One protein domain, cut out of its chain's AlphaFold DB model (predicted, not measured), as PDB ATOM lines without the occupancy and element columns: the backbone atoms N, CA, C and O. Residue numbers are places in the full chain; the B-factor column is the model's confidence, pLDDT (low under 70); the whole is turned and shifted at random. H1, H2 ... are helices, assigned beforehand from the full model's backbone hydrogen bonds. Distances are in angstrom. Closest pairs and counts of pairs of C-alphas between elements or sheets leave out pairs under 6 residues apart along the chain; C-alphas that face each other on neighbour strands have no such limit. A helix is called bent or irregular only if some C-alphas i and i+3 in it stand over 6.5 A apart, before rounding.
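What this domain is: This is residues 206 to 288 of the 288 residues of the protein "Carbohydrate kinase domain containing" of Nothobranchius furzeri (UniProt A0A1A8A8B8). Three helices, H1, H2 and H3, stand side by side as an up-and-down bundle, each running against the one before it, their centres making a triangle; a short fourth helix, H4, crosses the end of the bundle where H1 and H3 end. At the other end, residues 248 to 253, of which 252 and 253 belong to H3, stick out. The printed part has 83 residues with four named helices in the order H1, H2, H3, H4 and no named strand, and its class is all helix. It is only just compact, close to loose, with a radius of gyration of the C-alphas of 13.8 A, and it is elongated, spanning 42 by 27 by 19 A.

How they stand to each other: Begin with H1, residues 206 to 224, and compare it with H2, residues 231 to 243: they touch, closest at the C-alphas of Leu 212 and Ile 241, 6.0 A apart. This helical hairpin has a shallow tilt of 13 degrees, opposite ways. Next take H3, residues 252 to 274, the hub, which touches the three other helices. H2 and H3, also a helical hairpin, only just touch, with 3 pairs of C-alphas within 8 A, through residues 238 to 242 and 262 to 266 alone; the closest C-alphas, of Leu 242 and Lys 262, are 6.3 A apart. Their tilt is a shallow 8 degrees, opposite ways. H1 and H3 touch at a shallow tilt of 5 degrees, the same way, with the closest C-alphas, of Cys 223 and Leu 272, 7.3 A apart. Last comes H4, residues 276 to 285, which touches H3 only at the corner by their link, through residues 271 to 273 of H3 alone; the closest C-alphas, of Leu 272 and Arg 279, are 4.7 A apart, and the tilt is a steep 60 degrees. H4 is close to H1 but not clearly touching it, the C-alphas of Arg 224 and Phe 283 being the closest at 7.2 A, and it is apart from H2. Look at the backbone O and N atoms: each O i to N i+4 pair in H1, H3 and H4 is within hydrogen-bond range, and 7 of 9 are in H2.

Where its parts are: Find C-alpha 206 at (162.843, -11.055, -251.250); from there H1 runs 26.7 A to C-alpha 224. H2 spans 17.7 A from Pro 231 to Asn 243 and is only just irregular, with C-alphas 233 and 236 6.6 A apart. H3, the longest helix, starts at C-alpha 252, at (177.296, -5.808, -253.817), and runs 33.2 A to Gln 274. H4 runs 14.4 A from Pro 276 to C-alpha 285, at (162.692, -14.317, -224.320).

The domain as a whole: The two C-alphas farthest apart are those of Gly 249 and Glu 277, at 42.6 A. The printed part has no cut and ends at Thr 288, the chain's last residue. The link from H3 to H4 is tight; those from H1 to H2 and from H2 to H3 are short. The mean pLDDT of the printed part is 85.6, and the model's confidence is under 70 at residues 248 to 250 and 286 to 288.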
ATOM      1  N   GLU A 206     164.002 -10.608-252.038       90.44
ATOM      2  CA  GLU A 206     162.843 -11.055-251.250       90.44
ATOM      3  C   GLU A 206     162.701 -12.578-251.266       90.44
ATOM      4  O   GLU A 206     162.428 -13.178-250.225       90.44
ATOM      5  N   ARG A 207     162.938 -13.219-252.419       91.38
ATOM      6  CA  ARG A 207     162.916 -14.681-252.550       91.38
ATOM      7  C   ARG A 207     163.937 -15.327-251.616       91.38
ATOM      8  O   ARG A 207     163.568 -16.198-250.830       91.38
ATOM      9  N   VAL A 208     165.202 -14.909-251.670       91.88
ATOM     10  CA  VAL A 208     166.260 -15.504-250.838       91.88
ATOM     11  C   VAL A 208     166.028 -15.227-249.355       91.88
ATOM     12  O   VAL A 208     166.132 -16.147-248.546       91.88
ATOM     13  N   GLN A 209     165.649 -14.001-248.986       91.69
ATOM     14  CA  GLN A 209     165.347 -13.659-247.594       91.69
ATOM     15  C   GLN A 209     164.160 -14.463-247.046       91.69
ATOM     16  O   GLN A 209     164.187 -14.886-245.890       91.69
ATOM     17  N   LEU A 210     163.126 -14.708-247.856       93.75
ATOM     18  CA  LEU A 210     161.987 -15.536-247.462       93.75
ATOM     19  C   LEU A 210     162.408 -16.990-247.218       93.75
ATOM     20  O   LEU A 210     162.089 -17.542-246.164       93.75
ATOM     21  N   LEU A 211     163.151 -17.594-248.149       92.94
ATOM     22  CA  LEU A 211     163.657 -18.966-248.011       92.94
ATOM     23  C   LEU A 211     164.578 -19.103-246.792       92.94
ATOM     24  O   LEU A 211     164.416 -20.032-245.998       92.94
ATOM     25  N   LEU A 212     165.479 -18.135-246.596       93.06
ATOM     26  CA  LEU A 212     166.360 -18.057-245.433       93.06
ATOM     27  C   LEU A 212     165.552 -18.033-244.134       93.06
ATOM     28  O   LEU A 212     165.800 -18.840-243.245       93.06
ATOM     29  N   ARG A 213     164.554 -17.148-244.026       91.69
ATOM     30  CA  ARG A 213     163.726 -17.017-242.815       91.69
ATOM     31  C   ARG A 213     162.890 -18.264-242.537       91.69
ATOM     32  O   ARG A 213     162.770 -18.658-241.379       91.69
ATOM     33  N   LEU A 214     162.331 -18.900-243.570       92.38
ATOM     34  CA  LEU A 214     161.590 -20.157-243.425       92.38
ATOM     35  C   LEU A 214     162.495 -21.272-242.889       92.38
ATOM     36  O   LEU A 214     162.145 -21.929-241.905       92.38
ATOM     37  N   ARG A 215     163.679 -21.450-243.486       91.44
ATOM     38  CA  ARG A 215     164.663 -22.448-243.047       91.44
ATOM     39  C   ARG A 215     165.207 -22.149-241.654       91.44
ATOM     40  O   ARG A 215     165.273 -23.058-240.833       91.44
ATOM     41  N   ALA A 216     165.519 -20.890-241.356       92.62
ATOM     42  CA  ALA A 216     165.987 -20.465-240.042       92.62
ATOM     43  C   ALA A 216     164.947 -20.754-238.953       92.62
ATOM     44  O   ALA A 216     165.282 -21.304-237.907       92.62
ATOM     45  N   ARG A 217     163.662 -20.467-239.210       89.69
ATOM     46  CA  ARG A 217     162.587 -20.770-238.254       89.69
ATOM     47  C   ARG A 217     162.434 -22.271-238.013       89.69
ATOM     48  O   ARG A 217     162.234 -22.664-236.869       89.69
ATOM     49  N   LEU A 218     162.548 -23.094-239.057       89.44
ATOM     50  CA  LEU A 218     162.548 -24.552-238.920       89.44
ATOM     51  C   LEU A 218     163.723 -25.032-238.055       89.44
ATOM     52  O   LEU A 218     163.515 -25.828-237.147       89.44
ATOM     53  N   VAL A 219     164.934 -24.529-238.311       90.94
ATOM     54  CA  VAL A 219     166.135 -24.869-237.531       90.94
ATOM     55  C   VAL A 219     165.967 -24.488-236.063       90.94
ATOM     56  O   VAL A 219     166.199 -25.321-235.194       90.94
ATOM     57  N   LEU A 220     165.506 -23.268-235.778       90.12
ATOM     58  CA  LEU A 220     165.276 -22.822-234.403       90.12
ATOM     59  C   LEU A 220     164.243 -23.693-233.681       90.12
ATOM     60  O   LEU A 220     164.404 -23.973-232.500       90.12
ATOM     61  N   GLU A 221     163.212 -24.166-234.379       87.94
ATOM     62  CA  GLU A 221     162.232 -25.071-233.780       87.94
ATOM     63  C   GLU A 221     162.809 -26.471-233.522       87.94
ATOM     64  O   GLU A 221     162.517 -27.071-232.494       87.94
ATOM     65  N   LEU A 222     163.708 -26.968-234.382       85.75
ATOM     66  CA  LEU A 222     164.463 -28.200-234.108       85.75
ATOM     67  C   LEU A 222     165.413 -28.045-232.913       85.75
ATOM     68  O   LEU A 222     165.601 -29.001-232.163       85.75
ATOM     69  N   CYS A 223     165.982 -26.855-232.712       87.19
ATOM     70  CA  CYS A 223     166.815 -26.534-231.553       87.19
ATOM     71  C   CYS A 223     166.009 -26.379-230.251       87.19
ATOM     72  O   CYS A 223     166.607 -26.366-229.176       87.19
ATOM     73  N   ARG A 224     164.678 -26.253-230.326       84.56
ATOM     74  CA  ARG A 224     163.812 -25.988-229.170       84.56
ATOM     75  C   ARG A 224     163.660 -27.198-228.245       84.56
ATOM     76  O   ARG A 224     163.613 -27.022-227.032       84.56
ATOM     77  N   SER A 225     163.578 -28.411-228.795       78.25
ATOM     78  CA  SER A 225     163.525 -29.651-228.007       78.25
ATOM     79  C   SER A 225     164.872 -30.362-227.967       78.25
ATOM     80  O   SER A 225     165.490 -30.603-229.001       78.25
ATOM     81  N   GLU A 226     165.300 -30.785-226.777       71.06
ATOM     82  CA  GLU A 226     166.581 -31.484-226.585       71.06
ATOM     83  C   GLU A 226     166.687 -32.790-227.381       71.06
ATOM     84  O   GLU A 226     167.755 -33.136-227.872       71.06
ATOM     85  N   SER A 227     165.567 -33.494-227.571       72.44
ATOM     86  CA  SER A 227     165.503 -34.736-228.349       72.44
ATOM     87  C   SER A 227     165.708 -34.530-229.855       72.44
ATOM     88  O   SER A 227     166.151 -35.447-230.545       72.44
ATOM     89  N   THR A 228     165.403 -33.340-230.376       72.38
ATOM     90  CA  THR A 228     165.538 -32.989-231.801       72.38
ATOM     91  C   THR A 228     166.751 -32.111-232.079       72.38
ATOM     92  O   THR A 228     167.209 -32.069-233.222       72.38
ATOM     93  N   ALA A 229     167.305 -31.463-231.050       75.62
ATOM     94  CA  ALA A 229     168.523 -30.662-231.085       75.62
ATOM     95  C   ALA A 229     169.765 -31.561-231.187       75.62
ATOM     96  O   ALA A 229     170.672 -31.528-230.361       75.62
ATOM     97  N   THR A 230     169.806 -32.386-232.228       79.94
ATOM     98  CA  THR A 230     170.966 -33.191-232.595       79.94
ATOM     99  C   THR A 230     171.538 -32.663-233.911       79.94
ATOM    100  O   THR A 230     170.775 -32.388-234.845       79.94
ATOM    101  N   PRO A 231     172.874 -32.554-234.034       81.00
ATOM    102  CA  PRO A 231     173.514 -32.070-235.257       81.00
ATOM    103  C   PRO A 231     173.066 -32.826-236.515       81.00
ATOM    104  O   PRO A 231     172.917 -32.222-237.568       81.00
ATOM    105  N   LEU A 232     172.748 -34.120-236.397       84.88
ATOM    106  CA  LEU A 232     172.260 -34.955-237.502       84.88
ATOM    107  C   LEU A 232     170.975 -34.432-238.163       84.88
ATOM    108  O   LEU A 232     170.814 -34.571-239.372       84.88
ATOM    109  N   HIS A 233     170.067 -33.831-237.390       85.00
ATOM    110  CA  HIS A 233     168.800 -33.317-237.916       85.00
ATOM    111  C   HIS A 233     168.896 -31.846-238.329       85.00
ATOM    112  O   HIS A 233     168.188 -31.422-239.239       85.00
ATOM    113  N   VAL A 234     169.773 -31.069-237.687       88.44
ATOM    114  CA  VAL A 234     169.898 -29.625-237.933       88.44
ATOM    115  C   VAL A 234     170.887 -29.303-239.054       88.44
ATOM    116  O   VAL A 234     170.605 -28.431-239.877       88.44
ATOM    117  N   GLN A 235     172.002 -30.031-239.150       90.12
ATOM    118  CA  GLN A 235     173.065 -29.760-240.122       90.12
ATOM    119  C   GLN A 235     172.580 -29.733-241.582       90.12
ATOM    120  O   GLN A 235     172.896 -28.765-242.273       90.12
ATOM    121  N   PRO A 236     171.734 -30.675-242.053       89.75
ATOM    122  CA  PRO A 236     171.241 -30.635-243.430       89.75
ATOM    123  C   PRO A 236     170.486 -29.340-243.764       89.75
ATOM    124  O   PRO A 236     170.472 -28.897-244.910       89.75
ATOM    125  N   HIS A 237     169.841 -28.717-242.775       89.69
ATOM    126  CA  HIS A 237     169.135 -27.452-242.960       89.69
ATOM    127  C   HIS A 237     170.079 -26.244-242.954       89.69
ATOM    128  O   HIS A 237     169.827 -25.288-243.689       89.69
ATOM    129  N   LEU A 238     171.168 -26.296-242.183       90.75
ATOM    130  CA  LEU A 238     172.226 -25.282-242.212       90.75
ATOM    131  C   LEU A 238     172.960 -25.276-243.555       90.75
ATOM    132  O   LEU A 238     173.185 -24.207-244.119       90.75
ATOM    133  N   ASP A 239     173.249 -26.452-244.111       91.62
ATOM    134  CA  ASP A 239     173.909 -26.564-245.413       91.62
ATOM    135  C   ASP A 239     173.052 -25.936-246.524       91.62
ATOM    136  O   ASP A 239     173.567 -25.233-247.395       91.62
ATOM    137  N   VAL A 240     171.727 -26.125-246.482       90.81
ATOM    138  CA  VAL A 240     170.802 -25.465-247.419       90.81
ATOM    139  C   VAL A 240     170.842 -23.946-247.255       90.81
ATOM    140  O   VAL A 240     170.916 -23.242-248.258       90.81
ATOM    141  N   ILE A 241     170.838 -23.437-246.018       91.81
ATOM    142  CA  ILE A 241     170.923 -21.996-245.728       91.81
ATOM    143  C   ILE A 241     172.210 -21.388-246.299       91.81
ATOM    144  O   ILE A 241     172.156 -20.351-246.964       91.81
ATOM    145  N   LEU A 242     173.351 -22.041-246.081       91.06
ATOM    146  CA  LEU A 242     174.651 -21.571-246.564       91.06
ATOM    147  C   LEU A 242     174.722 -21.562-248.098       91.06
ATOM    148  O   LEU A 242     175.276 -20.633-248.687       91.06
ATOM    149  N   ASN A 243     174.083 -22.538-248.748       91.56
ATOM    150  CA  ASN A 243     174.043 -22.656-250.204       91.56
ATOM    151  C   ASN A 243     173.030 -21.732-250.905       91.56
ATOM    152  O   ASN A 243     173.035 -21.677-252.138       91.56
ATOM    153  N   LEU A 244     172.175 -20.997-250.183       89.38
ATOM    154  CA  LEU A 244     171.251 -20.038-250.804       89.38
ATOM    155  C   LEU A 244     172.031 -18.946-251.544       89.38
ATOM    156  O   LEU A 244     172.852 -18.262-250.945       89.38
ATOM    157  N   LYS A 245     171.767 -18.723-252.830       86.38
ATOM    158  CA  LYS A 245     172.431 -17.669-253.615       86.38
ATOM    159  C   LYS A 245     171.403 -16.707-254.189       86.38
ATOM    160  O   LYS A 245     170.326 -17.131-254.608       86.38
ATOM    161  N   MET A 246     171.739 -15.420-254.215       83.25
ATOM    162  CA  MET A 246     170.991 -14.441-255.004       83.25
ATOM    163  C   MET A 246     171.291 -14.637-256.492       83.25
ATOM    164  O   MET A 246     172.392 -15.040-256.866       83.25
ATOM    165  N   SER A 247     170.288 -14.377-257.330       73.31
ATOM    166  CA  SER A 247     170.466 -14.376-258.783       73.31
ATOM    167  C   SER A 247     171.258 -13.142-259.233       73.31
ATOM    168  O   SER A 247     171.299 -12.135-258.524       73.31
ATOM    169  N   SER A 248     171.895 -13.220-260.404       60.88
ATOM    170  CA  SER A 248     172.699 -12.136-260.977       60.88
ATOM    171  C   SER A 248     171.835 -10.894-261.227       60.88
ATOM    172  O   SER A 248     170.885 -10.963-262.005       60.88
ATOM    173  N   GLY A 249     172.160  -9.775-260.573       62.78
ATOM    174  CA  GLY A 249     171.417  -8.512-260.689       62.78
ATOM    175  C   GLY A 249     171.237  -7.726-259.382       62.78
ATOM    176  O   GLY A 249     170.633  -6.660-259.420       62.78
ATOM    177  N   CYS A 250     171.730  -8.235-258.248       65.94
ATOM    178  CA  CYS A 250     171.759  -7.515-256.968       65.94
ATOM    179  C   CYS A 250     173.036  -6.682-256.797       65.94
ATOM    180  O   CYS A 250     174.098  -7.053-257.302       65.94
ATOM    181  N   ASP A 251     172.923  -5.593-256.034       78.69
ATOM    182  CA  ASP A 251     174.058  -4.765-255.633       78.69
ATOM    183  C   ASP A 251     174.986  -5.533-254.672       78.69
ATOM    184  O   ASP A 251     174.554  -6.425-253.936       78.69
ATOM    185  N   GLN A 252     176.272  -5.173-254.661       83.06
ATOM    186  CA  GLN A 252     177.296  -5.808-253.817       83.06
ATOM    187  C   GLN A 252     176.925  -5.782-252.321       83.06
ATOM    188  O   GLN A 252     177.179  -6.742-251.596       83.06
ATOM    189  N   GLU A 253     176.267  -4.710-251.874       84.44
ATOM    190  CA  GLU A 253     175.806  -4.543-250.492       84.44
ATOM    191  C   GLU A 253     174.760  -5.596-250.091       84.44
ATOM    192  O   GLU A 253     174.828  -6.150-248.994       84.44
ATOM    193  N   ASP A 254     173.824  -5.929-250.987       83.75
ATOM    194  CA  ASP A 254     172.789  -6.942-250.733       83.75
ATOM    195  C   ASP A 254     173.401  -8.347-250.614       83.75
ATOM    196  O   ASP A 254     172.937  -9.179-249.826       83.75
ATOM    197  N   PHE A 255     174.460  -8.615-251.386       86.06
ATOM    198  CA  PHE A 255     175.209  -9.866-251.304       86.06
ATOM    199  C   PHE A 255     175.951  -9.989-249.967       86.06
ATOM    200  O   PHE A 255     175.854 -11.019-249.294       86.06
ATOM    201  N   GLU A 256     176.649  -8.933-249.546       88.31
ATOM    202  CA  GLU A 256     177.353  -8.898-248.260       88.31
ATOM    203  C   GLU A 256     176.389  -8.995-247.072       88.31
ATOM    204  O   GLU A 256     176.667  -9.715-246.109       88.31
ATOM    205  N   GLU A 257     175.230  -8.332-247.145       89.94
ATOM    206  CA  GLU A 257     174.175  -8.444-246.134       89.94
ATOM    207  C   GLU A 257     173.678  -9.890-246.008       89.94
ATOM    208  O   GLU A 257     173.526 -10.402-244.893       89.94
ATOM    209  N   LEU A 258     173.450 -10.570-247.137       90.69
ATOM    210  CA  LEU A 258     173.019 -11.963-247.140       90.69
ATOM    211  C   LEU A 258     174.059 -12.877-246.494       90.69
ATOM    212  O   LEU A 258     173.705 -13.673-245.622       90.69
ATOM    213  N   GLU A 259     175.320 -12.778-246.914       90.88
ATOM    214  CA  GLU A 259     176.394 -13.612-246.369       90.88
ATOM    215  C   GLU A 259     176.573 -13.370-244.869       90.88
ATOM    216  O   GLU A 259     176.583 -14.325-244.089       90.88
ATOM    217  N   LYS A 260     176.563 -12.106-244.433       91.50
ATOM    218  CA  LYS A 260     176.594 -11.751-243.010       91.50
ATOM    219  C   LYS A 260     175.399 -12.323-242.245       91.50
ATOM    220  O   LYS A 260     175.544 -12.812-241.128       91.50
ATOM    221  N   SER A 261     174.200 -12.291-242.828       92.31
ATOM    222  CA  SER A 261     173.014 -12.874-242.195       92.31
ATOM    223  C   SER A 261     173.127 -14.392-242.042       92.31
ATOM    224  O   SER A 261     172.631 -14.925-241.048       92.31
ATOM    225  N   LYS A 262     173.743 -15.091-243.002       92.38
ATOM    226  CA  LYS A 262     173.966 -16.540-242.916       92.38
ATOM    227  C   LYS A 262     174.970 -16.882-241.821       92.38
ATOM    228  O   LYS A 262     174.678 -17.754-241.006       92.38
ATOM    229  N   THR A 263     176.114 -16.196-241.776       93.56
ATOM    230  CA  THR A 263     177.156 -16.451-240.769       93.56
ATOM    231  C   THR A 263     176.644 -16.160-239.365       93.56
ATOM    232  O   THR A 263     176.730 -17.031-238.504       93.56
ATOM    233  N   ASN A 264     175.992 -15.009-239.163       93.88
ATOM    234  CA  ASN A 264     175.388 -14.651-237.878       93.88
ATOM    235  C   ASN A 264     174.372 -15.705-237.417       93.88
ATOM    236  O   ASN A 264     174.302 -16.036-236.237       93.88
ATOM    237  N   PHE A 265     173.566 -16.245-238.339       94.69
ATOM    238  CA  PHE A 265     172.601 -17.284-237.992       94.69
ATOM    239  C   PHE A 265     173.284 -18.587-237.560       94.69
ATOM    240  O   PHE A 265     172.872 -19.195-236.575       94.69
ATOM    241  N   VAL A 266     174.333 -19.008-238.270       92.75
ATOM    242  CA  VAL A 266     175.105 -20.205-237.908       92.75
ATOM    243  C   VAL A 266     175.772 -20.038-236.544       92.75
ATOM    244  O   VAL A 266     175.713 -20.968-235.745       92.75
ATOM    245  N   GLU A 267     176.340 -18.867-236.251       92.31
ATOM    246  CA  GLU A 267     176.914 -18.555-234.936       92.31
ATOM    247  C   GLU A 267     175.870 -18.694-233.825       92.31
ATOM    248  O   GLU A 267     176.104 -19.420-232.861       92.31
ATOM    249  N   VAL A 268     174.681 -18.100-234.001       92.38
ATOM    250  CA  VAL A 268     173.574 -18.241-233.039       92.38
ATOM    251  C   VAL A 268     173.230 -19.713-232.828       92.38
ATOM    252  O   VAL A 268     173.147 -20.166-231.690       92.38
ATOM    253  N   VAL A 269     173.062 -20.484-233.904       91.81
ATOM    254  CA  VAL A 269     172.730 -21.911-233.797       91.81
ATOM    255  C   VAL A 269     173.827 -22.676-233.053       91.81
ATOM    256  O   VAL A 269     173.510 -23.474-232.175       91.81
ATOM    257  N   GLN A 270     175.104 -22.415-233.338       90.69
ATOM    258  CA  GLN A 270     176.227 -23.037-232.632       90.69
ATOM    259  C   GLN A 270     176.236 -22.691-231.138       90.69
ATOM    260  O   GLN A 270     176.430 -23.594-230.325       90.69
ATOM    261  N   THR A 271     175.969 -21.437-230.763       91.12
ATOM    262  CA  THR A 271     175.827 -21.035-229.356       91.12
ATOM    263  C   THR A 271     174.699 -21.805-228.669       91.12
ATOM    264  O   THR A 271     174.915 -22.352-227.591       91.12
ATOM    265  N   LEU A 272     173.538 -21.953-229.324       89.94
ATOM    266  CA  LEU A 272     172.408 -22.731-228.792       89.94
ATOM    267  C   LEU A 272     172.741 -24.222-228.586       89.94
ATOM    268  O   LEU A 272     172.099 -24.881-227.770       89.94
ATOM    269  N   PHE A 273     173.707 -24.773-229.328       86.25
ATOM    270  CA  PHE A 273     174.187 -26.148-229.141       86.25
ATOM    271  C   PHE A 273     175.245 -26.280-228.042       86.25
ATOM    272  O   PHE A 273     175.331 -27.335-227.415       86.25
ATOM    273  N   GLN A 274     176.075 -25.255-227.849       87.31
ATOM    274  CA  GLN A 274     177.187 -25.279-226.896       87.31
ATOM    275  C   GLN A 274     176.737 -24.969-225.467       87.31
ATOM    276  O   GLN A 274     177.276 -25.554-224.530       87.31
ATOM    277  N   ASP A 275     175.756 -24.079-225.306       88.31
ATOM    278  CA  ASP A 275     175.311 -23.588-224.005       88.31
ATOM    279  C   ASP A 275     173.796 -23.832-223.802       88.31
ATOM    280  O   ASP A 275     172.955 -23.124-224.370       88.31
ATOM    281  N   PRO A 276     173.422 -24.843-222.989       84.50
ATOM    282  CA  PRO A 276     172.029 -25.141-222.670       84.50
ATOM    283  C   PRO A 276     171.301 -24.012-221.926       84.50
ATOM    284  O   PRO A 276     170.091 -23.872-222.117       84.50
ATOM    285  N   GLU A 277     172.003 -23.219-221.105       85.88
ATOM    286  CA  GLU A 277     171.400 -22.102-220.365       85.88
ATOM    287  C   GLU A 277     171.073 -20.946-221.309       85.88
ATOM    288  O   GLU A 277     169.970 -20.399-221.265       85.88
ATOM    289  N   GLU A 278     172.001 -20.594-222.204       86.62
ATOM    290  CA  GLU A 278     171.745 -19.596-223.249       86.62
ATOM    291  C   GLU A 278     170.615 -20.042-224.175       86.62
ATOM    292  O   GLU A 278     169.766 -19.231-224.547       86.62
ATOM    293  N   ARG A 279     170.525 -21.339-224.489       87.25
ATOM    294  CA  ARG A 279     169.398 -21.896-225.245       87.25
ATOM    295  C   ARG A 279     168.064 -21.682-224.530       87.25
ATOM    296  O   ARG A 279     167.101 -21.235-225.155       87.25
ATOM    297  N   GLU A 280     167.991 -21.969-223.232       86.31
ATOM    298  CA  GLU A 280     166.779 -21.748-222.438       86.31
ATOM    299  C   GLU A 280     166.418 -20.256-222.349       86.31
ATOM    300  O   GLU A 280     165.262 -19.886-222.582       86.31
ATOM    301  N   ARG A 281     167.404 -19.379-222.107       87.94
ATOM    302  CA  ARG A 281     167.219 -17.915-222.104       87.94
ATOM    303  C   ARG A 281     166.710 -17.409-223.448       87.94
ATOM    304  O   ARG A 281     165.735 -16.656-223.486       87.94
ATOM    305  N   PHE A 282     167.327 -17.855-224.540       88.56
ATOM    306  CA  PHE A 282     166.945 -17.494-225.898       88.56
ATOM    307  C   PHE A 282     165.471 -17.832-226.142       88.56
ATOM    308  O   PHE A 282     164.681 -16.953-226.471       88.56
ATOM    309  N   PHE A 283     165.034 -19.069-225.900       87.56
ATOM    310  CA  PHE A 283     163.643 -19.440-226.180       87.56
ATOM    311  C   PHE A 283     162.619 -18.864-225.191       87.56
ATOM    312  O   PHE A 283     161.467 -18.648-225.585       87.56
ATOM    313  N   THR A 284     163.023 -18.559-223.955       84.31
ATOM    314  CA  THR A 284     162.167 -17.888-222.962       84.31
ATOM    315  C   THR A 284     161.870 -16.443-223.370       84.31
ATOM    316  O   THR A 284     160.719 -16.018-223.332       84.31
ATOM    317  N   LEU A 285     162.871 -15.700-223.854       76.25
ATOM    318  CA  LEU A 285     162.692 -14.317-224.320       76.25
ATOM    319  C   LEU A 285     161.887 -14.214-225.624       76.25
ATOM    320  O   LEU A 285     161.217 -13.217-225.863       76.25
ATOM    321  N   TYR A 286     161.925 -15.250-226.466       64.19
ATOM    322  CA  TYR A 286     161.173 -15.302-227.725       64.19
ATOM    323  C   TYR A 286     159.715 -15.787-227.575       64.19
ATOM    324  O   TYR A 286     159.008 -15.871-228.581       64.19
ATOM    325  N   THR A 287     159.264 -16.154-226.367       57.50
ATOM    326  CA  THR A 287     157.882 -16.619-226.111       57.50
ATOM    327  C   THR A 287     156.960 -15.606-225.430       57.50
ATOM    328  O   THR A 287     155.763 -15.880-225.331       57.50
ATOM    329  N   THR A 288     157.477 -14.449-225.016       42.66
ATOM    330  CA  THR A 288     156.699 -13.279-224.556       42.66
ATOM    331  C   THR A 288     156.422 -12.304-225.687       42.66
ATOM    332  O   THR A 288     155.276 -11.809-225.762       42.66
TER     333      THR A 288